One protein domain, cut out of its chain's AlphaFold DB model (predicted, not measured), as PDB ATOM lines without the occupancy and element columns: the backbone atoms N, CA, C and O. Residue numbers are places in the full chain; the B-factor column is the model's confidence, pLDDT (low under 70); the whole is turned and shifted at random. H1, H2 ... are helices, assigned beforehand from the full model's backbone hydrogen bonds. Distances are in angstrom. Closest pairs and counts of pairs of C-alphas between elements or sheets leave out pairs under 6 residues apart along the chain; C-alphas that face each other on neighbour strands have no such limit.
ATOM      1  N   THR A 461     -15.463  38.610 -20.342       70.06
ATOM      2  CA  THR A 461     -16.774  38.122 -20.795       70.06
ATOM      3  C   THR A 461     -17.380  39.064 -21.828       70.06
ATOM      4  O   THR A 461     -17.830  38.619 -22.883       70.06
ATOM      5  N   GLN A 462     -17.360  40.374 -21.564       72.56
ATOM      6  CA  GLN A 462     -17.885  41.391 -22.476       72.56
ATOM      7  C   GLN A 462     -17.019  41.524 -23.739       72.56
ATOM      8  O   GLN A 462     -17.559  41.654 -24.842       72.56
ATOM      9  N   ALA A 463     -15.691  41.436 -23.607       72.38
ATOM     10  CA  ALA A 463     -14.761  41.460 -24.735       72.38
ATOM     11  C   ALA A 463     -14.958  40.247 -25.663       72.38
ATOM     12  O   ALA A 463     -15.137  40.425 -26.869       72.38
ATOM     13  N   LEU A 464     -15.018  39.031 -25.106       71.56
ATOM     14  CA  LEU A 464     -15.313  37.809 -25.856       71.56
ATOM     15  C   LEU A 464     -16.701  37.878 -26.493       71.56
ATOM     16  O   LEU A 464     -16.817  37.675 -27.696       71.56
ATOM     17  N   THR A 465     -17.736  38.243 -25.733       69.25
ATOM     18  CA  THR A 465     -19.104  38.402 -26.260       69.25
ATOM     19  C   THR A 465     -19.126  39.344 -27.466       69.25
ATOM     20  O   THR A 465     -19.711  39.011 -28.494       69.25
ATOM     21  N   THR A 466     -18.420  40.476 -27.385       69.25
ATOM     22  CA  THR A 466     -18.297  41.427 -28.502       69.25
ATOM     23  C   THR A 466     -17.611  40.787 -29.709       69.25
ATOM     24  O   THR A 466     -18.152  40.863 -30.810       69.25
ATOM     25  N   ILE A 467     -16.473  40.104 -29.516       69.25
ATOM     26  CA  ILE A 467     -15.748  39.384 -30.581       69.25
ATOM     27  C   ILE A 467     -16.637  38.310 -31.232       69.25
ATOM     28  O   ILE A 467     -16.645  38.185 -32.455       69.25
ATOM     29  N   PHE A 468     -17.440  37.580 -30.460       67.31
ATOM     30  CA  PHE A 468     -18.289  36.514 -30.992       67.31
ATOM     31  C   PHE A 468     -19.542  37.010 -31.718       67.31
ATOM     32  O   PHE A 468     -19.875  36.452 -32.761       67.31
ATOM     33  N   TYR A 469     -20.151  38.123 -31.297       63.72
ATOM     34  CA  TYR A 469     -21.153  38.807 -32.128       63.72
ATOM     35  C   TYR A 469     -20.565  39.338 -33.459       63.72
ATOM     36  O   TYR A 469     -21.315  39.584 -34.405       63.72
ATOM     37  N   THR A 470     -19.233  39.465 -33.592       59.41
ATOM     38  CA  THR A 470     -18.596  39.718 -34.904       59.41
ATOM     39  C   THR A 470     -18.456  38.464 -35.770       59.41
ATOM     40  O   THR A 470     -18.381  38.598 -36.992       59.41
ATOM     41  N   LEU A 471     -18.435  37.268 -35.174       55.09
ATOM     42  CA  LEU A 471     -18.157  35.996 -35.851       55.09
ATOM     43  C   LEU A 471     -19.390  35.363 -36.490       55.09
ATOM     44  O   LEU A 471     -19.302  34.852 -37.605       55.09
ATOM     45  N   THR A 472     -20.522  35.367 -35.786       56.22
ATOM     46  CA  THR A 472     -21.704  34.590 -36.175       56.22
ATOM     47  C   THR A 472     -22.991  35.397 -36.001       56.22
ATOM     48  O   THR A 472     -23.219  36.014 -34.966       56.22
ATOM     49  N   GLU A 473     -23.882  35.357 -37.000       53.69
ATOM     50  CA  GLU A 473     -25.293  35.755 -36.808       53.69
ATOM     51  C   GLU A 473     -26.101  34.643 -36.090       53.69
ATOM     52  O   GLU A 473     -27.246  34.847 -35.699       53.69
ATOM     53  N   THR A 474     -25.484  33.474 -35.871       49.94
ATOM     54  CA  THR A 474     -25.996  32.328 -35.106       49.94
ATOM     55  C   THR A 474     -25.352  32.234 -33.718       49.94
ATOM     56  O   THR A 474     -24.213  32.644 -33.514       49.94
ATOM     57  N   THR A 475     -26.045  31.631 -32.750       52.75
ATOM     58  CA  THR A 475     -25.546  31.439 -31.371       52.75
ATOM     59  C   THR A 475     -24.620  30.227 -31.191       52.75
ATOM     60  O   THR A 475     -24.230  29.918 -30.063       52.75
ATOM     61  N   THR A 476     -24.267  29.542 -32.283       65.06
ATOM     62  CA  THR A 476     -23.470  28.308 -32.314       65.06
ATOM     63  C   THR A 476     -22.219  28.451 -33.183       65.06
ATOM     64  O   THR A 476     -22.255  29.044 -34.266       65.06
ATOM     65  N   LEU A 477     -21.111  27.877 -32.710       68.81
ATOM     66  CA  LEU A 477     -19.813  27.826 -33.381       68.81
ATOM     67  C   LEU A 477     -19.567  26.417 -33.920       68.81
ATOM     68  O   LEU A 477     -19.526  25.456 -33.150       68.81
ATOM     69  N   THR A 478     -19.366  26.300 -35.237       79.88
ATOM     70  CA  THR A 478     -19.075  24.992 -35.842       79.88
ATOM     71  C   THR A 478     -17.701  24.479 -35.433       79.88
ATOM     72  O   THR A 478     -16.753  25.264 -35.315       79.88
ATOM     73  N   THR A 479     -17.554  23.159 -35.319       76.56
ATOM     74  CA  THR A 479     -16.261  22.522 -34.999       76.56
ATOM     75  C   THR A 479     -15.138  22.978 -35.936       76.56
ATOM     76  O   THR A 479     -14.021  23.228 -35.493       76.56
ATOM     77  N   LYS A 480     -15.443  23.176 -37.228       75.31
ATOM     78  CA  LYS A 480     -14.491  23.669 -38.237       75.31
ATOM     79  C   LYS A 480     -14.042  25.110 -37.959       75.31
ATOM     80  O   LYS A 480     -12.852  25.402 -38.066       75.31
ATOM     81  N   SER A 481     -14.966  25.997 -37.585       73.19
ATOM     82  CA  SER A 481     -14.644  27.377 -37.190       73.19
ATOM     83  C   SER A 481     -13.785  27.409 -35.924       73.19
ATOM     84  O   SER A 481     -12.822  28.171 -35.864       73.19
ATOM     85  N   LEU A 482     -14.091  26.549 -34.947       76.25
ATOM     86  CA  LEU A 482     -13.311  26.394 -33.716       76.25
ATOM     87  C   LEU A 482     -11.894  25.881 -33.990       76.25
ATOM     88  O   LEU A 482     -10.937  26.430 -33.452       76.25
ATOM     89  N   THR A 483     -11.730  24.891 -34.875       80.06
ATOM     90  CA  THR A 483     -10.399  24.430 -35.294       80.06
ATOM     91  C   THR A 483      -9.592  25.565 -35.919       80.06
ATOM     92  O   THR A 483      -8.439  25.748 -35.544       80.06
ATOM     93  N   ILE A 484     -10.178  26.368 -36.813       77.50
ATOM     94  CA  ILE A 484      -9.478  27.505 -37.441       77.50
ATOM     95  C   ILE A 484      -9.109  28.580 -36.403       77.50
ATOM     96  O   ILE A 484      -7.992  29.086 -36.444       77.50
ATOM     97  N   LEU A 485     -10.005  28.892 -35.457       73.19
ATOM     98  CA  LEU A 485      -9.765  29.864 -34.377       73.19
ATOM     99  C   LEU A 485      -8.684  29.430 -33.375       73.19
ATOM    100  O   LEU A 485      -8.058  30.292 -32.763       73.19
ATOM    101  N   LEU A 486      -8.492  28.123 -33.181       76.88
ATOM    102  CA  LEU A 486      -7.562  27.576 -32.187       76.88
ATOM    103  C   LEU A 486      -6.259  27.028 -32.789       76.88
ATOM    104  O   LEU A 486      -5.323  26.784 -32.032       76.88
ATOM    105  N   THR A 487      -6.172  26.831 -34.114       78.75
ATOM    106  CA  THR A 487      -4.977  26.268 -34.779       78.75
ATOM    107  C   THR A 487      -3.727  27.061 -34.373       78.75
ATOM    108  O   THR A 487      -3.670  28.262 -34.645       78.75
ATOM    109  N   PRO A 488      -2.717  26.431 -33.737       54.03
ATOM    110  CA  PRO A 488      -1.634  27.167 -33.103       54.03
ATOM    111  C   PRO A 488      -0.781  27.904 -34.135       54.03
ATOM    112  O   PRO A 488      -0.161  27.296 -35.010       54.03
ATOM    113  N   GLN A 489      -0.702  29.225 -33.990       58.59
ATOM    114  CA  GLN A 489       0.417  29.996 -34.520       58.59
ATOM    115  C   GLN A 489       1.573  29.982 -33.512       58.59
ATOM    116  O   GLN A 489       1.357  29.848 -32.306       58.59
ATOM    117  N   GLU A 490       2.806  30.166 -33.996       58.84
ATOM    118  CA  GLU A 490       4.041  30.149 -33.182       58.84
ATOM    119  C   GLU A 490       4.044  31.168 -32.019       58.84
ATOM    120  O   GLU A 490       4.894  31.110 -31.134       58.84
ATOM    121  N   THR A 491       3.090  32.102 -32.012       57.94
ATOM    122  CA  THR A 491       2.917  33.186 -31.042       57.94
ATOM    123  C   THR A 491       2.224  32.790 -29.734       57.94
ATOM    124  O   THR A 491       2.414  33.503 -28.749       57.94
ATOM    125  N   PHE A 492       1.457  31.691 -29.681       74.19
ATOM    126  CA  PHE A 492       0.706  31.277 -28.480       74.19
ATOM    127  C   PHE A 492       0.760  29.755 -28.244       74.19
ATOM    128  O   PHE A 492      -0.207  29.046 -28.531       74.19
ATOM    129  N   PRO A 493       1.863  29.223 -27.679       70.31
ATOM    130  CA  PRO A 493       2.024  27.782 -27.469       70.31
ATOM    131  C   PRO A 493       0.967  27.174 -26.533       70.31
ATOM    132  O   PRO A 493       0.663  25.990 -26.654       70.31
ATOM    133  N   GLU A 494       0.369  27.966 -25.643       69.62
ATOM    134  CA  GLU A 494      -0.624  27.518 -24.657       69.62
ATOM    135  C   GLU A 494      -1.942  27.051 -25.301       69.62
ATOM    136  O   GLU A 494      -2.529  26.064 -24.846       69.62
ATOM    137  N   LEU A 495      -2.350  27.660 -26.425       70.06
ATOM    138  CA  LEU A 495      -3.524  27.231 -27.204       70.06
ATOM    139  C   LEU A 495      -3.363  25.822 -27.794       70.06
ATOM    140  O   LEU A 495      -4.361  25.126 -27.986       70.06
ATOM    141  N   SER A 496      -2.125  25.365 -28.015       72.19
ATOM    142  CA  SER A 496      -1.842  24.027 -28.558       72.19
ATOM    143  C   SER A 496      -2.444  22.915 -27.689       72.19
ATOM    144  O   SER A 496      -2.895  21.895 -28.208       72.19
ATOM    145  N   SER A 497      -2.513  23.132 -26.369       71.69
ATOM    146  CA  SER A 497      -3.124  22.182 -25.429       71.69
ATOM    147  C   SER A 497      -4.643  22.046 -25.615       71.69
ATOM    148  O   SER A 497      -5.185  20.948 -25.471       71.69
ATOM    149  N   LEU A 498      -5.327  23.124 -26.020       69.69
ATOM    150  CA  LEU A 498      -6.758  23.104 -26.327       69.69
ATOM    151  C   LEU A 498      -7.041  22.500 -27.701       69.69
ATOM    152  O   LEU A 498      -8.064  21.838 -27.863       69.69
ATOM    153  N   THR A 499      -6.139  22.641 -28.680       71.19
ATOM    154  CA  THR A 499      -6.346  22.005 -29.995       71.19
ATOM    155  C   THR A 499      -6.379  20.481 -29.960       71.19
ATOM    156  O   THR A 499      -7.036  19.878 -30.806       71.19
ATOM    157  N   GLU A 500      -5.750  19.846 -28.969       75.44
ATOM    158  CA  GLU A 500      -5.873  18.396 -28.753       75.44
ATOM    159  C   GLU A 500      -7.238  17.989 -28.156       75.44
ATOM    160  O   GLU A 500      -7.603  16.817 -28.204       75.44
ATOM    161  N   HIS A 501      -7.993  18.946 -27.603       74.62
ATOM    162  CA  HIS A 501      -9.209  18.729 -26.810       74.62
ATOM    163  C   HIS A 501     -10.424  19.506 -27.363       74.62
ATOM    164  O   HIS A 501     -11.331  19.856 -26.603       74.62
ATOM    165  N   ILE A 502     -10.455  19.802 -28.669       77.44
ATOM    166  CA  ILE A 502     -11.607  20.452 -29.318       77.44
ATOM    167  C   ILE A 502     -12.826  19.516 -29.213       77.44
ATOM    168  O   ILE A 502     -12.737  18.372 -29.668       77.44
ATOM    169  N   PRO A 503     -13.965  19.963 -28.648       75.69
ATOM    170  CA  PRO A 503     -15.173  19.143 -28.571       75.69
ATOM    171  C   PRO A 503     -15.643  18.693 -29.955       75.69
ATOM    172  O   PRO A 503     -15.619  19.464 -30.906       75.69
ATOM    173  N   THR A 504     -16.096  17.445 -30.083       75.69
ATOM    174  CA  THR A 504     -16.530  16.859 -31.367       75.69
ATOM    175  C   THR A 504     -17.925  17.305 -31.822       75.69
ATOM    176  O   THR A 504     -18.408  16.850 -32.858       75.69
ATOM    177  N   SER A 505     -18.574  18.178 -31.053       80.38
ATOM    178  CA  SER A 505     -19.882  18.770 -31.318       80.38
ATOM    179  C   SER A 505     -19.776  20.291 -31.365       80.38
ATOM    180  O   SER A 505     -18.942  20.882 -30.680       80.38
ATOM    181  N   ASP A 506     -20.657  20.924 -32.135       81.12
ATOM    182  CA  ASP A 506     -20.779  22.380 -32.164       81.12
ATOM    183  C   ASP A 506     -21.149  22.920 -30.774       81.12
ATOM    184  O   ASP A 506     -21.965  22.329 -30.066       81.12
ATOM    185  N   LEU A 507     -20.537  24.042 -30.390       80.12
ATOM    186  CA  LEU A 507     -20.727  24.670 -29.079       80.12
ATOM    187  C   LEU A 507     -21.617  25.902 -29.203       80.12
ATOM    188  O   LEU A 507     -21.498  26.668 -30.165       80.12
ATOM    189  N   THR A 508     -22.459  26.154 -28.205       80.06
ATOM    190  CA  THR A 508     -23.051  27.484 -28.031       80.06
ATOM    191  C   THR A 508     -21.988  28.491 -27.588       80.06
ATOM    192  O   THR A 508     -20.955  28.135 -27.016       80.06
ATOM    193  N   LEU A 509     -22.252  29.781 -27.814       69.12
ATOM    194  CA  LEU A 509     -21.364  30.860 -27.369       69.12
ATOM    195  C   LEU A 509     -21.027  30.776 -25.866       69.12
ATOM    196  O   LEU A 509     -19.877  30.972 -25.482       69.12
ATOM    197  N   GLN A 510     -22.011  30.458 -25.023       74.12
ATOM    198  CA  GLN A 510     -21.815  30.361 -23.576       74.12
ATOM    199  C   GLN A 510     -20.874  29.204 -23.212       74.12
ATOM    200  O   GLN A 510     -19.906  29.412 -22.483       74.12
ATOM    201  N   GLU A 511     -21.099  28.015 -23.779       82.31
ATOM    202  CA  GLU A 511     -20.242  26.839 -23.565       82.31
ATOM    203  C   GLU A 511     -18.811  27.083 -24.062       82.31
ATOM    204  O   GLU A 511     -17.853  26.628 -23.440       82.31
ATOM    205  N   PHE A 512     -18.636  27.844 -25.148       79.75
ATOM    206  CA  PHE A 512     -17.307  28.198 -25.643       79.75
ATOM    207  C   PHE A 512     -16.582  29.234 -24.762       79.75
ATOM    208  O   PHE A 512     -15.375  29.115 -24.539       79.75
ATOM    209  N   ILE A 513     -17.295  30.224 -24.213       78.25
ATOM    210  CA  ILE A 513     -16.728  31.163 -23.229       78.25
ATOM    211  C   ILE A 513     -16.313  30.409 -21.956       78.25
ATOM    212  O   ILE A 513     -15.222  30.640 -21.433       78.25
ATOM    213  N   GLU A 514     -17.132  29.465 -21.490       81.12
ATOM    214  CA  GLU A 514     -16.808  28.600 -20.348       81.12
ATOM    215  C   GLU A 514     -15.609  27.681 -20.641       81.12
ATOM    216  O   GLU A 514     -14.744  27.523 -19.780       81.12
ATOM    217  N   TYR A 515     -15.488  27.164 -21.867       84.50
ATOM    218  CA  TYR A 515     -14.343  26.370 -22.332       84.50
ATOM    219  C   TYR A 515     -13.028  27.170 -22.394       84.50
ATOM    220  O   TYR A 515     -11.974  26.636 -22.047       84.50
ATOM    221  N   LEU A 516     -13.063  28.454 -22.778       82.00
ATOM    222  CA  LEU A 516     -11.873  29.323 -22.779       82.00
ATOM    223  C   LEU A 516     -11.549  29.962 -21.419       82.00
ATOM    224  O   LEU A 516     -10.415  30.399 -21.212       82.00
ATOM    225  N   SER A 517     -12.503  30.024 -20.487       84.62
ATOM    226  CA  SER A 517     -12.329  30.662 -19.172       84.62
ATOM    227  C   SER A 517     -11.076  30.187 -18.398       84.62
ATOM    228  O   SER A 517     -10.324  31.040 -17.915       84.62
ATOM    229  N   PRO A 518     -10.732  28.877 -18.353       82.69
ATOM    230  CA  PRO A 518      -9.495  28.411 -17.724       82.69
ATOM    231  C   PRO A 518      -8.223  28.963 -18.383       82.69
ATOM    232  O   PRO A 518      -7.241  29.215 -17.690       82.69
ATOM    233  N   VAL A 519      -8.228  29.193 -19.699       83.06
ATOM    234  CA  VAL A 519      -7.075  29.745 -20.435       83.06
ATOM    235  C   VAL A 519      -6.847  31.196 -20.030       83.06
ATOM    236  O   VAL A 519      -5.758  31.557 -19.592       83.06
ATOM    237  N   PHE A 520      -7.908  32.004 -20.066       82.94
ATOM    238  CA  PHE A 520      -7.862  33.403 -19.636       82.94
ATOM    239  C   PHE A 520      -7.501  33.575 -18.157       82.94
ATOM    240  O   PHE A 520      -6.925  34.596 -17.797       82.94
ATOM    241  N   SER A 521      -7.767  32.577 -17.308       82.69
ATOM    242  CA  SER A 521      -7.352  32.611 -15.899       82.69
ATOM    243  C   SER A 521      -5.842  32.429 -15.668       82.69
ATOM    244  O   SER A 521      -5.358  32.769 -14.589       82.69
ATOM    245  N   ASN A 522      -5.099  31.921 -16.662       83.75
ATOM    246  CA  ASN A 522      -3.655  31.666 -16.572       83.75
ATOM    247  C   ASN A 522      -2.788  32.706 -17.311       83.75
ATOM    248  O   ASN A 522      -1.599  32.814 -17.021       83.75
ATOM    249  N   LEU A 523      -3.371  33.473 -18.237       84.00
ATOM    250  CA  LEU A 523      -2.674  34.488 -19.032       84.00
ATOM    251  C   LEU A 523      -2.444  35.779 -18.233       84.00
ATOM    252  O   LEU A 523      -3.317  36.232 -17.488       84.00
ATOM    253  N   SER A 524      -1.311  36.454 -18.449       88.00
ATOM    254  CA  SER A 524      -1.147  37.828 -17.956       88.00
ATOM    255  C   SER A 524      -2.109  38.802 -18.669       88.00
ATOM    256  O   SER A 524      -2.624  38.492 -19.748       88.00
ATOM    257  N   PRO A 525      -2.344  40.017 -18.134       82.19
ATOM    258  CA  PRO A 525      -3.168  41.023 -18.812       82.19
ATOM    259  C   PRO A 525      -2.644  41.414 -20.204       82.19
ATOM    260  O   PRO A 525      -3.440  41.668 -21.109       82.19
ATOM    261  N   GLU A 526      -1.320  41.420 -20.408       81.56
ATOM    262  CA  GLU A 526      -0.728  41.674 -21.728       81.56
ATOM    263  C   GLU A 526      -0.995  40.527 -22.706       81.56
ATOM    264  O   GLU A 526      -1.386  40.770 -23.848       81.56
ATOM    265  N   GLU A 527      -0.813  39.277 -22.275       83.69
ATOM    266  CA  GLU A 527      -1.053  38.102 -23.122       83.69
ATOM    267  C   GLU A 527      -2.547  37.925 -23.414       83.69
ATOM    268  O   GLU A 527      -2.910  37.645 -24.554       83.69
ATOM    269  N   THR A 528      -3.414  38.217 -22.440       84.06
ATOM    270  CA  THR A 528      -4.872  38.315 -22.611       84.06
ATOM    271  C   THR A 528      -5.233  39.355 -23.672       84.06
ATOM    272  O   THR A 528      -6.014  39.063 -24.577       84.06
ATOM    273  N   GLY A 529      -4.635  40.551 -23.620       84.00
ATOM    274  CA  GLY A 529      -4.850  41.595 -24.625       84.00
ATOM    275  C   GLY A 529      -4.396  41.180 -26.028       84.00
ATOM    276  O   GLY A 529      -5.123  41.392 -27.004       84.00
ATOM    277  N   ARG A 530      -3.230  40.530 -26.145       82.75
ATOM    278  CA  ARG A 530      -2.731  40.012 -27.431       82.75
ATOM    279  C   ARG A 530      -3.594  38.855 -27.955       82.75
ATOM    280  O   ARG A 530      -3.883  38.831 -29.148       82.75
ATOM    281  N   LEU A 531      -4.064  37.949 -27.092       83.31
ATOM    282  CA  LEU A 531      -4.950  36.843 -27.470       83.31
ATOM    283  C   LEU A 531      -6.325  37.345 -27.934       83.31
ATOM    284  O   LEU A 531      -6.804  36.917 -28.979       83.31
ATOM    285  N   LEU A 532      -6.940  38.289 -27.216       83.06
ATOM    286  CA  LEU A 532      -8.205  38.910 -27.636       83.06
ATOM    287  C   LEU A 532      -8.057  39.645 -28.978       83.06
ATOM    288  O   LEU A 532      -8.953  39.572 -29.821       83.06
ATOM    289  N   THR A 533      -6.914  40.296 -29.212       82.75
ATOM    290  CA  THR A 533      -6.596  40.918 -30.508       82.75
ATOM    291  C   THR A 533      -6.477  39.860 -31.612       82.75
ATOM    292  O   THR A 533      -7.130  39.984 -32.645       82.75
ATOM    293  N   HIS A 534      -5.745  38.770 -31.368       83.62
ATOM    294  CA  HIS A 534      -5.570  37.680 -32.331       83.62
ATOM    295  C   HIS A 534      -6.885  36.953 -32.671       83.62
ATOM    296  O   HIS A 534      -7.166  36.695 -33.844       83.62
ATOM    297  N   LEU A 535      -7.727  36.672 -31.669       82.00
ATOM    298  CA  LEU A 535      -9.060  36.091 -31.869       82.00
ATOM    299  C   LEU A 535      -9.954  37.022 -32.703       82.00
ATOM    300  O   LEU A 535     -10.660  36.550 -33.593       82.00
ATOM    301  N   ARG A 536      -9.883  38.342 -32.477       81.00
ATOM    302  CA  ARG A 536     -10.620  39.352 -33.255       81.00
ATOM    303  C   ARG A 536     -10.128  39.467 -34.704       81.00
ATOM    304  O   ARG A 536     -10.946  39.566 -35.615       81.00
ATOM    305  N   GLU A 537      -8.821  39.450 -34.941       83.25
ATOM    306  CA  GLU A 537      -8.253  39.486 -36.298       83.25
ATOM    307  C   GLU A 537      -8.593  38.210 -37.082       83.25
ATOM    308  O   GLU A 537      -9.014  38.277 -38.240       83.25
ATOM    309  N   THR A 538      -8.496  37.050 -36.427       82.19
ATOM    310  CA  THR A 538      -8.880  35.751 -37.000       82.19
ATOM    311  C   THR A 538     -10.381  35.701 -37.298       82.19
ATOM    312  O   THR A 538     -10.785  35.227 -38.361       82.19
ATOM    313  N   ALA A 539     -11.214  36.273 -36.424       78.81
ATOM    314  CA  ALA A 539     -12.648  36.420 -36.642       78.81
ATOM    315  C   ALA A 539     -13.001  37.257 -37.879       78.81
ATOM    316  O   ALA A 539     -13.773  36.813 -38.733       78.81
ATOM    317  N   LEU A 540     -12.403  38.447 -38.000       80.62
ATOM    318  CA  LEU A 540     -12.589  39.312 -39.165       80.62
ATOM    319  C   LEU A 540     -12.099  38.625 -40.448       80.62
ATOM    320  O   LEU A 540     -12.788  38.682 -41.464       80.62
ATOM    321  N   SER A 541     -10.973  37.910 -40.389       83.38
ATOM    322  CA  SER A 541     -10.438  37.124 -41.508       83.38
ATOM    323  C   SER A 541     -11.430  36.063 -42.013       83.38
ATOM    324  O   SER A 541     -11.723  36.010 -43.211       83.38
ATOM    325  N   ILE A 542     -12.034  35.280 -41.108       81.75
ATOM    326  CA  ILE A 542     -13.059  34.278 -41.455       81.75
ATOM    327  C   ILE A 542     -14.277  34.945 -42.116       81.75
ATOM    328  O   ILE A 542     -14.742  34.481 -43.163       81.75
ATOM    329  N   ARG A 543     -14.778  36.052 -41.550       78.94
ATOM    330  CA  ARG A 543     -15.964  36.751 -42.076       78.94
ATOM    331  C   ARG A 543     -15.704  37.405 -43.437       78.94
ATOM    332  O   ARG A 543     -16.565  37.336 -44.312       78.94
ATOM    333  N   LEU A 544     -14.516  37.972 -43.647       84.25
ATOM    334  CA  LEU A 544     -14.092  38.522 -44.940       84.25
ATOM    335  C   LEU A 544     -13.882  37.429 -45.993       84.25
ATOM    336  O   LEU A 544     -14.228  37.644 -47.152       84.25
ATOM    337  N   SER A 545     -13.397  36.246 -45.604       84.69
ATOM    338  CA  SER A 545     -13.306  35.094 -46.510       84.69
ATOM    339  C   SER A 545     -14.688  34.630 -46.981       84.69
ATOM    340  O   SER A 545     -14.891  34.430 -48.177       84.69
ATOM    341  N   ALA A 546     -15.661  34.519 -46.070       83.00
ATOM    342  CA  ALA A 546     -17.039  34.166 -46.423       83.00
ATOM    343  C   ALA A 546     -17.707  35.241 -47.305       83.00
ATOM    344  O   ALA A 546     -18.430  34.915 -48.250       83.00
ATOM    345  N   LEU A 547     -17.432  36.524 -47.039       83.25
ATOM    346  CA  LEU A 547     -17.885  37.633 -47.880       83.25
ATOM    347  C   LEU A 547     -17.274  37.562 -49.291       83.25
ATOM    348  O   LEU A 547     -17.990  37.742 -50.272       83.25
ATOM    349  N   PHE A 548     -15.977  37.254 -49.405       86.25
ATOM    350  CA  PHE A 548     -15.280  37.102 -50.686       86.25
ATOM    351  C   PHE A 548     -15.827  35.928 -51.514       86.25
ATOM    352  O   PHE A 548     -16.039  36.067 -52.718       86.25
ATOM    353  N   GLU A 549     -16.105  34.779 -50.889       84.69
ATOM    354  CA  GLU A 549     -16.723  33.630 -51.572       84.69
ATOM    355  C   GLU A 549     -18.118  33.973 -52.123       84.69
ATOM    356  O   GLU A 549     -18.414  33.643 -53.275       84.69
ATOM    357  N   ARG A 550     -18.936  34.709 -51.350       82.69
ATOM    358  CA  ARG A 550     -20.241  35.229 -51.800       82.69
ATOM    359  C   ARG A 550     -20.095  36.228 -52.957       82.69
ATOM    360  O   ARG A 550     -20.729  36.047 -53.992       82.69
ATOM    361  N   LEU A 551     -19.240  37.245 -52.813       81.56
ATOM    362  CA  LEU A 551     -19.030  38.310 -53.810       81.56
ATOM    363  C   LEU A 551     -18.415  37.813 -55.128       81.56
ATOM    364  O   LEU A 551     -18.730  38.338 -56.194       81.56
ATOM    365  N   SER A 552     -17.542  36.806 -55.073       84.81
ATOM    366  CA  SER A 552     -16.933  36.202 -56.267       84.81
ATOM    367  C   SER A 552     -17.817  35.147 -56.940       84.81
ATOM    368  O   SER A 552     -17.473  34.662 -58.020       84.81
ATOM    369  N   GLY A 553     -18.923  34.728 -56.311       85.00
ATOM    370  CA  GLY A 553     -19.727  33.591 -56.775       85.00
ATOM    371  C   GLY A 553     -18.899  32.310 -56.948       85.00
ATOM    372  O   GLY A 553     -19.137  31.542 -57.880       85.00
ATOM    373  N   GLY A 554     -17.862  32.128 -56.120       82.88
ATOM    374  CA  GLY A 554     -16.895  31.029 -56.221       82.88
ATOM    375  C   GLY A 554     -15.859  31.137 -57.353       82.88
ATOM    376  O   GLY A 554     -15.086  30.200 -57.544       82.88
ATOM    377  N   LYS A 555     -15.798  32.246 -58.108       81.31
ATOM    378  CA  LYS A 555     -14.876  32.411 -59.257       81.31
ATOM    379  C   LYS A 555     -13.448  32.837 -58.884       81.31
ATOM    380  O   LYS A 555     -12.611  32.983 -59.771       81.31
ATOM    381  N   GLY A 556     -13.156  33.060 -57.600       81.19
ATOM    382  CA  GLY A 556     -11.821  33.438 -57.109       81.19
ATOM    383  C   GLY A 556     -11.405  34.897 -57.357       81.19
ATOM    384  O   GLY A 556     -10.338  35.296 -56.905       81.19
ATOM    385  N   VAL A 557     -12.246  35.689 -58.032       80.94
ATOM    386  CA  VAL A 557     -12.116  37.143 -58.234       80.94
ATOM    387  C   VAL A 557     -13.514  37.757 -58.099       80.94
ATOM    388  O   VAL A 557     -14.493  37.137 -58.517       80.94
ATOM    389  N   ILE A 558     -13.624  38.945 -57.500       81.19
ATOM    390  CA  ILE A 558     -14.899  39.664 -57.344       81.19
ATOM    391  C   ILE A 558     -15.260  40.375 -58.654       81.19
ATOM    392  O   ILE A 558     -14.429  41.064 -59.239       81.19
ATOM    393  N   ASP A 559     -16.510  40.236 -59.098       77.31
ATOM    394  CA  ASP A 559     -17.012  40.961 -60.268       77.31
ATOM    395  C   ASP A 559     -17.256  42.447 -59.911       77.31
ATOM    396  O   ASP A 559     -18.031  42.732 -58.990       77.31
ATOM    397  N   PRO A 560     -16.626  43.413 -60.613       69.94
ATOM    398  CA  PRO A 560     -16.777  44.837 -60.308       69.94
ATOM    399  C   PRO A 560     -18.222  45.339 -60.452       69.94
ATOM    400  O   PRO A 560     -18.607  46.284 -59.762       69.94
ATOM    401  N   THR A 561     -19.032  44.716 -61.314       71.00
ATOM    402  CA  THR A 561     -20.424  45.138 -61.552       71.00
ATOM    403  C   THR A 561     -21.331  44.788 -60.370       71.00
ATOM    404  O   THR A 561     -22.117  45.623 -59.921       71.00
ATOM    405  N   VAL A 562     -21.146  43.593 -59.798       72.19
ATOM    406  CA  VAL A 562     -21.833  43.137 -58.578       72.19
ATOM    407  C   VAL A 562     -21.474  44.042 -57.400       72.19
ATOM    408  O   VAL A 562     -22.347  44.418 -56.621       72.19
ATOM    409  N   LEU A 563     -20.200  44.430 -57.293       73.06
ATOM    410  CA  LEU A 563     -19.712  45.253 -56.190       73.06
ATOM    411  C   LEU A 563     -20.228  46.701 -56.248       73.06
ATOM    412  O   LEU A 563     -20.608  47.236 -55.209       73.06
ATOM    413  N   SER A 564     -20.304  47.313 -57.439       69.81
ATOM    414  CA  SER A 564     -20.922  48.642 -57.599       69.81
ATOM    415  C   SER A 564     -22.409  48.601 -57.241       69.81
ATOM    416  O   SER A 564     -22.844  49.338 -56.363       69.81
ATOM    417  N   SER A 565     -23.163  47.662 -57.828       73.94
ATOM    418  CA  SER A 565     -24.607  47.532 -57.588       73.94
ATOM    419  C   SER A 565     -24.949  47.307 -56.108       73.94
ATOM    420  O   SER A 565     -25.962  47.806 -55.614       73.94
ATOM    421  N   LEU A 566     -24.089  46.589 -55.378       75.12
ATOM    422  CA  LEU A 566     -24.224  46.383 -53.938       75.12
ATOM    423  C   LEU A 566     -23.995  47.673 -53.135       75.12
ATOM    424  O   LEU A 566     -24.757  47.949 -52.210       75.12
ATOM    425  N   LEU A 567     -22.973  48.462 -53.481       76.19
ATOM    426  CA  LEU A 567     -22.664  49.729 -52.808       76.19
ATOM    427  C   LEU A 567     -23.768  50.770 -53.029       76.19
ATOM    428  O   LEU A 567     -24.223  51.381 -52.059       76.19
ATOM    429  N   ASP A 568     -24.246  50.903 -54.268       75.38
ATOM    430  CA  ASP A 568     -25.300  51.852 -54.639       75.38
ATOM    431  C   ASP A 568     -26.616  51.529 -53.897       75.38
ATOM    432  O   ASP A 568     -27.218  52.406 -53.274       75.38
ATOM    433  N   ARG A 569     -27.007  50.245 -53.828       71.31
ATOM    434  CA  ARG A 569     -28.181  49.795 -53.048       71.31
ATOM    435  C   ARG A 569     -28.064  50.078 -51.549       71.31
ATOM    436  O   ARG A 569     -29.071  50.370 -50.902       71.31
ATOM    437  N   ILE A 570     -26.869  49.968 -50.966       66.44
ATOM    438  CA  ILE A 570     -26.683  50.246 -49.533       66.44
ATOM    439  C   ILE A 570     -26.796  51.751 -49.268       66.44
ATOM    440  O   ILE A 570     -27.442  52.143 -48.293       66.44
ATOM    441  N   GLU A 571     -26.250  52.593 -50.144       74.56
ATOM    442  CA  GLU A 571     -26.392  54.052 -50.071       74.56
ATOM    443  C   GLU A 571     -27.862  54.490 -50.191       74.56
ATOM    444  O   GLU A 571     -28.356  55.221 -49.326       74.56
ATOM    445  N   GLU A 572     -28.604  53.946 -51.162       71.88
ATOM    446  CA  GLU A 572     -30.052  54.163 -51.292       71.88
ATOM    447  C   GLU A 572     -30.832  53.700 -50.051       71.88
ATOM    448  O   GLU A 572     -31.695  54.430 -49.555       71.88
ATOM    449  N   SER A 573     -30.508  52.525 -49.494       67.75
ATOM    450  CA  SER A 573     -31.193  52.003 -48.302       67.75
ATOM    451  C   SER A 573     -31.025  52.927 -47.088       67.75
ATOM    452  O   SER A 573     -32.008  53.245 -46.414       67.75
ATOM    453  N   ASN A 574     -29.815  53.452 -46.859       60.12
ATOM    454  CA  ASN A 574     -29.535  54.377 -45.759       60.12
ATOM    455  C   ASN A 574     -30.249  55.728 -45.969       60.12
ATOM    456  O   ASN A 574     -30.814  56.274 -45.020       60.12
ATOM    457  N   LEU A 575     -30.297  56.232 -47.210       54.41
ATOM    458  CA  LEU A 575     -31.041  57.450 -47.562       54.41
ATOM    459  C   LEU A 575     -32.563  57.281 -47.398       54.41
ATOM    460  O   LEU A 575     -33.242  58.227 -46.992       54.41
ATOM    461  N   SER A 576     -33.110  56.095 -47.681       47.16
ATOM    462  CA  SER A 576     -34.550  55.825 -47.538       47.16
ATOM    463  C   SER A 576     -35.018  55.673 -46.086       47.16
ATOM    464  O   SER A 576     -36.135  56.078 -45.767       47.16
ATOM    465  N   ALA A 577     -34.166  55.138 -45.202       47.97
ATOM    466  CA  ALA A 577     -34.531  54.813 -43.823       47.97
ATOM    467  C   ALA A 577     -34.601  56.043 -42.896       47.97
ATOM    468  O   ALA A 577     -35.074  55.939 -41.766       47.97
ATOM    469  N   GLY A 578     -34.100  57.207 -43.335       38.94
ATOM    470  CA  GLY A 578     -34.073  58.436 -42.529       38.94
ATOM    471  C   GLY A 578     -33.219  58.338 -41.255       38.94
ATOM    472  O   GLY A 578     -33.334  59.184 -40.369       38.94
ATOM    473  N   GLN A 579     -32.387  57.302 -41.154       49.38
ATOM    474  CA  GLN A 579     -31.511  57.047 -40.022       49.38
ATOM    475  C   GLN A 579     -30.195  57.794 -40.262       49.38
ATOM    476  O   GLN A 579     -29.378  57.367 -41.075       49.38
ATOM    477  N   GLU A 580     -30.005  58.928 -39.583       52.09
ATOM    478  CA  GLU A 580     -28.751  59.687 -39.639       52.09
ATOM    479  C   GLU A 580     -27.602  58.802 -39.122       52.09
ATOM    480  O   GLU A 580     -27.502  58.522 -37.925       52.09
ATOM    481  N   LEU A 581     -26.758  58.324 -40.044       59.72
ATOM    482  CA  LEU A 581     -25.473  57.705 -39.725       59.72
ATOM    483  C   LEU A 581     -24.632  58.741 -38.970       59.72
ATOM    484  O   LEU A 581     -24.504  59.877 -39.425       59.72
ATOM    485  N   GLY A 582     -24.054  58.363 -37.830       70.88
ATOM    486  CA  GLY A 582     -23.123  59.250 -37.129       70.88
ATOM    487  C   GLY A 582     -21.864  59.494 -37.966       70.88
ATOM    488  O   GLY A 582     -21.479  58.626 -38.746       70.88
ATOM    489  N   ASP A 583     -21.181  60.625 -37.774       67.31
ATOM    490  CA  ASP A 583     -20.011  61.015 -38.587       67.31
ATOM    491  C   ASP A 583     -18.942  59.903 -38.701       67.31
ATOM    492  O   ASP A 583     -18.370  59.691 -39.768       67.31
ATOM    493  N   LEU A 584     -18.730  59.126 -37.630       63.19
ATOM    494  CA  LEU A 584     -17.814  57.972 -37.604       63.19
ATOM    495  C   LEU A 584     -18.301  56.783 -38.455       63.19
ATOM    496  O   LEU A 584     -17.493  56.077 -39.050       63.19
ATOM    497  N   GLN A 585     -19.615  56.566 -38.544       69.62
ATOM    498  CA  GLN A 585     -20.211  55.539 -39.405       69.62
ATOM    499  C   GLN A 585     -20.160  55.939 -40.876       69.62
ATOM    500  O   GLN A 585     -19.916  55.080 -41.721       69.62
ATOM    501  N   ILE A 586     -20.347  57.229 -41.176       76.25
ATOM    502  CA  ILE A 586     -20.150  57.779 -42.523       76.25
ATOM    503  C   ILE A 586     -18.684  57.589 -42.927       76.25
ATOM    504  O   ILE A 586     -18.412  56.967 -43.946       76.25
ATOM    505  N   GLN A 587     -17.737  57.990 -42.072       76.44
ATOM    506  CA  GLN A 587     -16.304  57.824 -42.328       76.44
ATOM    507  C   GLN A 587     -15.894  56.352 -42.528       76.44
ATOM    508  O   GLN A 587     -15.127  56.048 -43.443       76.44
ATOM    509  N   ALA A 588     -16.416  55.425 -41.717       70.69
ATOM    510  CA  ALA A 588     -16.162  53.991 -41.878       70.69
ATOM    511  C   ALA A 588     -16.797  53.419 -43.161       70.69
ATOM    512  O   ALA A 588     -16.201  52.560 -43.818       70.69
ATOM    513  N   PHE A 589     -17.987  53.893 -43.544       77.25
ATOM    514  CA  PHE A 589     -18.658  53.490 -44.780       77.25
ATOM    515  C   PHE A 589     -17.924  54.011 -46.021       77.25
ATOM    516  O   PHE A 589     -17.659  53.226 -46.928       77.25
ATOM    517  N   ASP A 590     -17.510  55.278 -46.030       79.94
ATOM    518  CA  ASP A 590     -16.753  55.887 -47.128       79.94
ATOM    519  C   ASP A 590     -15.383  55.216 -47.308       79.94
ATOM    520  O   ASP A 590     -15.024  54.850 -48.427       79.94
ATOM    521  N   ALA A 591     -14.659  54.936 -46.217       77.19
ATOM    522  CA  ALA A 591     -13.408  54.173 -46.267       77.19
ATOM    523  C   ALA A 591     -13.616  52.736 -46.794       77.19
ATOM    524  O   ALA A 591     -12.784  52.209 -47.538       77.19
ATOM    525  N   THR A 592     -14.746  52.106 -46.454       75.38
ATOM    526  CA  THR A 592     -15.130  50.790 -46.991       75.38
ATOM    527  C   THR A 592     -15.459  50.871 -48.484       75.38
ATOM    528  O   THR A 592     -15.046  49.999 -49.250       75.38
ATOM    529  N   LYS A 593     -16.166  51.921 -48.913       80.56
ATOM    530  CA  LYS A 593     -16.541  52.179 -50.309       80.56
ATOM    531  C   LYS A 593     -15.306  52.430 -51.177       80.56
ATOM    532  O   LYS A 593     -15.162  51.776 -52.208       80.56
ATOM    533  N   GLU A 594     -14.387  53.289 -50.732       82.38
ATOM    534  CA  GLU A 594     -13.115  53.574 -51.413       82.38
ATOM    535  C   GLU A 594     -12.256  52.305 -51.556       82.38
ATOM    536  O   GLU A 594     -11.770  51.993 -52.648       82.38
ATOM    537  N   TRP A 595     -12.134  51.510 -50.485       84.25
ATOM    538  CA  TRP A 595     -11.416  50.234 -50.529       84.25
ATOM    539  C   TRP A 595     -12.041  49.237 -51.512       84.25
ATOM    540  O   TRP A 595     -11.328  48.676 -52.350       84.25
ATOM    541  N   LEU A 596     -13.357  49.022 -51.445       79.00
ATOM    542  CA  LEU A 596     -14.049  48.072 -52.316       79.00
ATOM    543  C   LEU A 596     -13.980  48.501 -53.790       79.00
ATOM    544  O   LEU A 596     -13.669  47.670 -54.646       79.00
ATOM    545  N   GLN A 597     -14.149  49.790 -54.093       76.44
ATOM    546  CA  GLN A 597     -13.992  50.324 -55.454       76.44
ATOM    547  C   GLN A 597     -12.564  50.146 -56.003       76.44
ATOM    548  O   GLN A 597     -12.390  49.895 -57.197       76.44
ATOM    549  N   GLY A 598     -11.539  50.191 -55.145       74.62
ATOM    550  CA  GLY A 598     -10.150  49.887 -55.509       74.62
ATOM    551  C   GLY A 598      -9.799  48.393 -55.626       74.62
ATOM    552  O   GLY A 598      -8.666  48.072 -55.984       74.62
ATOM    553  N   SER A 599     -10.721  47.469 -55.320       64.31
ATOM    554  CA  SER A 599     -10.421  46.036 -55.110       64.31
ATOM    555  C   SER A 599     -10.767  45.097 -56.274       64.31
ATOM    556  O   SER A 599     -10.746  43.878 -56.116       64.31
ATOM    557  N   THR A 600     -11.034  45.633 -57.466       64.62
ATOM    558  CA  THR A 600     -11.582  44.895 -58.627       64.62
ATOM    559  C   THR A 600     -10.661  43.831 -59.253       64.62
ATOM    560  O   THR A 600     -11.089  43.114 -60.154       64.62
ATOM    561  N   GLN A 601      -9.416  43.695 -58.780       72.56
ATOM    562  CA  GLN A 601      -8.490  42.606 -59.138       72.56
ATOM    563  C   GLN A 601      -7.753  41.999 -57.926       72.56
ATOM    564  O   GLN A 601      -6.717  41.359 -58.103       72.56
ATOM    565  N   MET A 602      -8.246  42.184 -56.694       77.00
ATOM    566  CA  MET A 602      -7.609  41.567 -55.523       77.00
ATOM    567  C   MET A 602      -7.883  40.065 -55.466       77.00
ATOM    568  O   MET A 602      -9.026  39.623 -55.609       77.00
ATOM    569  N   ASP A 603      -6.836  39.284 -55.193       85.06
ATOM    570  CA  ASP A 603      -7.006  37.889 -54.798       85.06
ATOM    571  C   ASP A 603      -7.588  37.788 -53.373       85.06
ATOM    572  O   ASP A 603      -7.611  38.756 -52.605       85.06
ATOM    573  N   GLN A 604      -8.070  36.599 -53.004       85.81
ATOM    574  CA  GLN A 604      -8.686  36.351 -51.696       85.81
ATOM    575  C   GLN A 604      -7.770  36.734 -50.522       85.81
ATOM    576  O   GLN A 604      -8.250  37.178 -49.479       85.81
ATOM    577  N   LYS A 605      -6.450  36.577 -50.673       84.88
ATOM    578  CA  LYS A 605      -5.475  36.839 -49.611       84.88
ATOM    579  C   LYS A 605      -5.235  38.337 -49.447       84.88
ATOM    580  O   LYS A 605      -5.215  38.816 -48.315       84.88
ATOM    581  N   GLU A 606      -5.095  39.073 -50.546       83.44
ATOM    582  CA  GLU A 606      -4.969  40.532 -50.533       83.44
ATOM    583  C   GLU A 606      -6.257  41.200 -50.027       83.44
ATOM    584  O   GLU A 606      -6.185  42.106 -49.193       83.44
ATOM    585  N   PHE A 607      -7.426  40.706 -50.452       86.69
ATOM    586  CA  PHE A 607      -8.728  41.183 -49.981       86.69
ATOM    587  C   PHE A 607      -8.884  40.999 -48.466       86.69
ATOM    588  O   PHE A 607      -9.196  41.955 -47.756       86.69
ATOM    589  N   ILE A 608      -8.604  39.796 -47.949       84.94
ATOM    590  CA  ILE A 608      -8.650  39.528 -46.505       84.94
ATOM    591  C   ILE A 608      -7.633  40.405 -45.763       84.94
ATOM    592  O   ILE A 608      -7.995  41.013 -44.762       84.94
ATOM    593  N   GLN A 609      -6.393  40.528 -46.252       85.69
ATOM    594  CA  GLN A 609      -5.340  41.302 -45.583       85.69
ATOM    595  C   GLN A 609      -5.632  42.812 -45.531       85.69
ATOM    596  O   GLN A 609      -5.363  43.455 -44.515       85.69
ATOM    597  N   LYS A 610      -6.170  43.401 -46.606       83.88
ATOM    598  CA  LYS A 610      -6.547  44.824 -46.618       83.88
ATOM    599  C   LYS A 610      -7.830  45.074 -45.829       83.88
ATOM    600  O   LYS A 610      -7.872  46.021 -45.048       83.88
ATOM    601  N   GLY A 611      -8.822  44.192 -45.949       83.69
ATOM    602  CA  GLY A 611     -10.051  44.264 -45.163       83.69
ATOM    603  C   GLY A 611      -9.788  44.171 -43.657       83.69
ATOM    604  O   GLY A 611     -10.284  45.007 -42.905       83.69
ATOM    605  N   THR A 612      -8.957  43.228 -43.190       83.31
ATOM    606  CA  THR A 612      -8.621  43.136 -41.755       83.31
ATOM    607  C   THR A 612      -7.877  44.370 -41.252       83.31
ATOM    608  O   THR A 612      -8.157  44.804 -40.140       83.31
ATOM    609  N   HIS A 613      -6.995  44.979 -42.052       82.69
ATOM    610  CA  HIS A 613      -6.316  46.228 -41.684       82.69
ATOM    611  C   HIS A 613      -7.276  47.429 -41.584       82.69
ATOM    612  O   HIS A 613      -7.078  48.306 -40.747       82.69
ATOM    613  N   ILE A 614      -8.306  47.500 -42.430       79.19
ATOM    614  CA  ILE A 614      -9.289  48.596 -42.402       79.19
ATOM    615  C   ILE A 614     -10.258  48.416 -41.225       79.19
ATOM    616  O   ILE A 614     -10.448  49.333 -40.429       79.19
ATOM    617  N   PHE A 615     -10.810  47.213 -41.051       79.88
ATOM    618  CA  PHE A 615     -11.806  46.923 -40.013       79.88
ATOM    619  C   PHE A 615     -11.209  46.659 -38.611       79.88
ATOM    620  O   PHE A 615     -11.945  46.511 -37.625       79.88
ATOM    621  N   SER A 616      -9.877  46.604 -38.475       77.62
ATOM    622  CA  SER A 616      -9.213  46.559 -37.165       77.62
ATOM    623  C   SER A 616      -9.158  47.930 -36.481       77.62
ATOM    624  O   SER A 616      -9.217  47.969 -35.247       77.62
ATOM    625  N   ALA A 617      -9.125  49.026 -37.251       74.56
ATOM    626  CA  ALA A 617      -9.016  50.394 -36.742       74.56
ATOM    627  C   ALA A 617     -10.211  50.795 -35.855       74.56
ATOM    628  O   ALA A 617     -10.005  51.126 -34.689       74.56
ATOM    629  N   ASP A 618     -11.445  50.661 -36.359       74.31
ATOM    630  CA  ASP A 618     -12.676  51.048 -35.646       74.31
ATOM    631  C   ASP A 618     -13.694  49.884 -35.580       74.31
ATOM    632  O   ASP A 618     -14.530  49.728 -36.478       74.31
ATOM    633  N   PRO A 619     -13.645  49.019 -34.541       64.94
ATOM    634  CA  PRO A 619     -14.412  47.770 -34.492       64.94
ATOM    635  C   PRO A 619     -15.929  47.919 -34.628       64.94
ATOM    636  O   PRO A 619     -16.532  47.211 -35.434       64.94
ATOM    637  N   SER A 620     -16.555  48.773 -33.812       67.06
ATOM    638  CA  SER A 620     -18.017  48.807 -33.632       67.06
ATOM    639  C   SER A 620     -18.756  49.152 -34.922       67.06
ATOM    640  O   SER A 620     -19.731  48.490 -35.291       67.06
ATOM    641  N   GLU A 621     -18.249  50.147 -35.646       74.50
ATOM    642  CA  GLU A 621     -18.872  50.619 -36.880       74.50
ATOM    643  C   GLU A 621     -18.588  49.660 -38.044       74.50
ATOM    644  O   GLU A 621     -19.492  49.331 -38.814       74.50
ATOM    645  N   SER A 622     -17.375  49.096 -38.094       70.44
ATOM    646  CA  SER A 622     -16.962  48.090 -39.084       70.44
ATOM    647  C   SER A 622     -17.888  46.865 -39.128       70.44
ATOM    648  O   SER A 622     -18.285  46.410 -40.202       70.44
ATOM    649  N   ILE A 623     -18.277  46.337 -37.960       66.38
ATOM    650  CA  ILE A 623     -19.183  45.178 -37.852       66.38
ATOM    651  C   ILE A 623     -20.574  45.520 -38.406       66.38
ATOM    652  O   ILE A 623     -21.191  44.714 -39.111       66.38
ATOM    653  N   THR A 624     -21.056  46.727 -38.102       72.94
ATOM    654  CA  THR A 624     -22.373  47.223 -38.520       72.94
ATOM    655  C   THR A 624     -22.446  47.362 -40.043       72.94
ATOM    656  O   THR A 624     -23.421  46.917 -40.656       72.94
ATOM    657  N   VAL A 625     -21.387  47.889 -40.667       73.44
ATOM    658  CA  VAL A 625     -21.252  47.968 -42.131       73.44
ATOM    659  C   VAL A 625     -21.224  46.566 -42.758       73.44
ATOM    660  O   VAL A 625     -22.005  46.289 -43.669       73.44
ATOM    661  N   LEU A 626     -20.414  45.637 -42.234       73.38
ATOM    662  CA  LEU A 626     -20.306  44.272 -42.776       73.38
ATOM    663  C   LEU A 626     -21.606  43.445 -42.666       73.38
ATOM    664  O   LEU A 626     -21.892  42.655 -43.569       73.38
ATOM    665  N   SER A 627     -22.422  43.614 -41.613       71.69
ATOM    666  CA  SER A 627     -23.741  42.946 -41.533       71.69
ATOM    667  C   SER A 627     -24.733  43.512 -42.556       71.69
ATOM    668  O   SER A 627     -25.436  42.731 -43.200       71.69
ATOM    669  N   LYS A 628     -24.752  44.839 -42.778       73.94
ATOM    670  CA  LYS A 628     -25.580  45.462 -43.830       73.94
ATOM    671  C   LYS A 628     -25.219  44.921 -45.220       73.94
ATOM    672  O   LYS A 628     -26.109  44.472 -45.935       73.94
ATOM    673  N   ILE A 629     -23.924  44.866 -45.553       73.88
ATOM    674  CA  ILE A 629     -23.427  44.307 -46.825       73.88
ATOM    675  C   ILE A 629     -23.871  42.843 -47.000       73.88
ATOM    676  O   ILE A 629     -24.396  42.478 -48.053       73.88
ATOM    677  N   SER A 630     -23.701  42.006 -45.969       70.19
ATOM    678  CA  SER A 630     -24.046  40.578 -46.041       70.19
ATOM    679  C   SER A 630     -25.534  40.334 -46.307       70.19
ATOM    680  O   SER A 630     -25.866  39.475 -47.119       70.19
ATOM    681  N   LYS A 631     -26.423  41.100 -45.659       69.12
ATOM    682  CA  LYS A 631     -27.884  40.951 -45.792       69.12
ATOM    683  C   LYS A 631     -28.405  41.365 -47.167       69.12
ATOM    684  O   LYS A 631     -29.341  40.754 -47.672       69.12
ATOM    685  N   SER A 632     -27.787  42.365 -47.797       70.88
ATOM    686  CA  SER A 632     -28.158  42.795 -49.151       70.88
ATOM    687  C   SER A 632     -27.847  41.732 -50.218       70.88
ATOM    688  O   SER A 632     -28.599  41.601 -51.185       70.88
ATOM    689  N   LEU A 633     -26.780  40.945 -50.031       61.19
ATOM    690  CA  LEU A 633     -26.336  39.890 -50.956       61.19
ATOM    691  C   LEU A 633     -27.301  38.698 -51.064       61.19
ATOM    692  O   LEU A 633     -27.423  38.114 -52.139       61.19
ATOM    693  N   ASP A 634     -28.008  38.351 -49.986       56.56
ATOM    694  CA  ASP A 634     -28.860  37.151 -49.931       56.56
ATOM    695  C   ASP A 634     -30.173  37.281 -50.750       56.56
ATOM    696  O   ASP A 634     -30.961  36.341 -50.823       56.56
TER     697      ASP A 634
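What this domain is: This is residues 461 to 634 of the 1069 residues of an uncharacterized protein of Spizellomyces punctatus (strain DAOM BR117) (UniProt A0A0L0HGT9). One long helix, H5, runs like a strut through the middle, joining two lobes of helices, H1 to H4 in one and H6 to H9 in the other. H6 and H7 fold into a hairpin at the far end of the second lobe. The printed part has 174 residues with nine named helices, H1 to H9 in chain order, and no named strand: all helix. It is compact, radius of gyration of the C-alphas 17.5 A, spanning 48 by 36 by 28 A.

How they stand to each other: Start at the hub, H5, residues 525 to 551. Its residues 537 to 548 alone touch H8, residues 604 to 617, at a steep tilt of 48 degrees, closest at C-alphas 544 and 608, 5.8 A. Its residues 532 to 543 alone touch H1, residues 461 to 471, closest at C-alphas 471 and 539, 5.6 A. H1, H5 and H9, residues 619 to 633, form a bundle, helices running at shallow tilts. Farther out, H6, residues 560 to 576, and H7, residues 583 to 597, form a helical hairpin, closest at C-alphas 567 and 593, 7.1 A. At the other end, H2, residues 479 to 486, touches H3, residues 495 to 499, closest at C-alphas 486 and 499, 6.1 A. H4, residues 509 to 520, touches H1, closest at C-alphas 464 and 513, 7.3 A. Every O i to N i+4 pair is within hydrogen-bond range in H1, H2, H3, H5, H6 and H7; H4 has 6 of 8, H8 9 of 10, H9 10 of 11.

Where its parts are: Find C-alpha 461 at (-16.774, 38.122, -20.795), where H1 begins. H5 runs 38.5 A from C-alpha 525 at (-3.168, 41.023, -18.812); H6 measures 24.5 A. H9 ends at C-alpha 633, (-26.336, 39.890, -50.956).

The domain as a whole: The farthest C-alphas, Ser 497 and Ser 576, are 51.1 A apart. The printed part has no cut and no long link. Mean pLDDT of the printed part is 74.4; residues 465 to 477 and 573 to 581 are among those under 70.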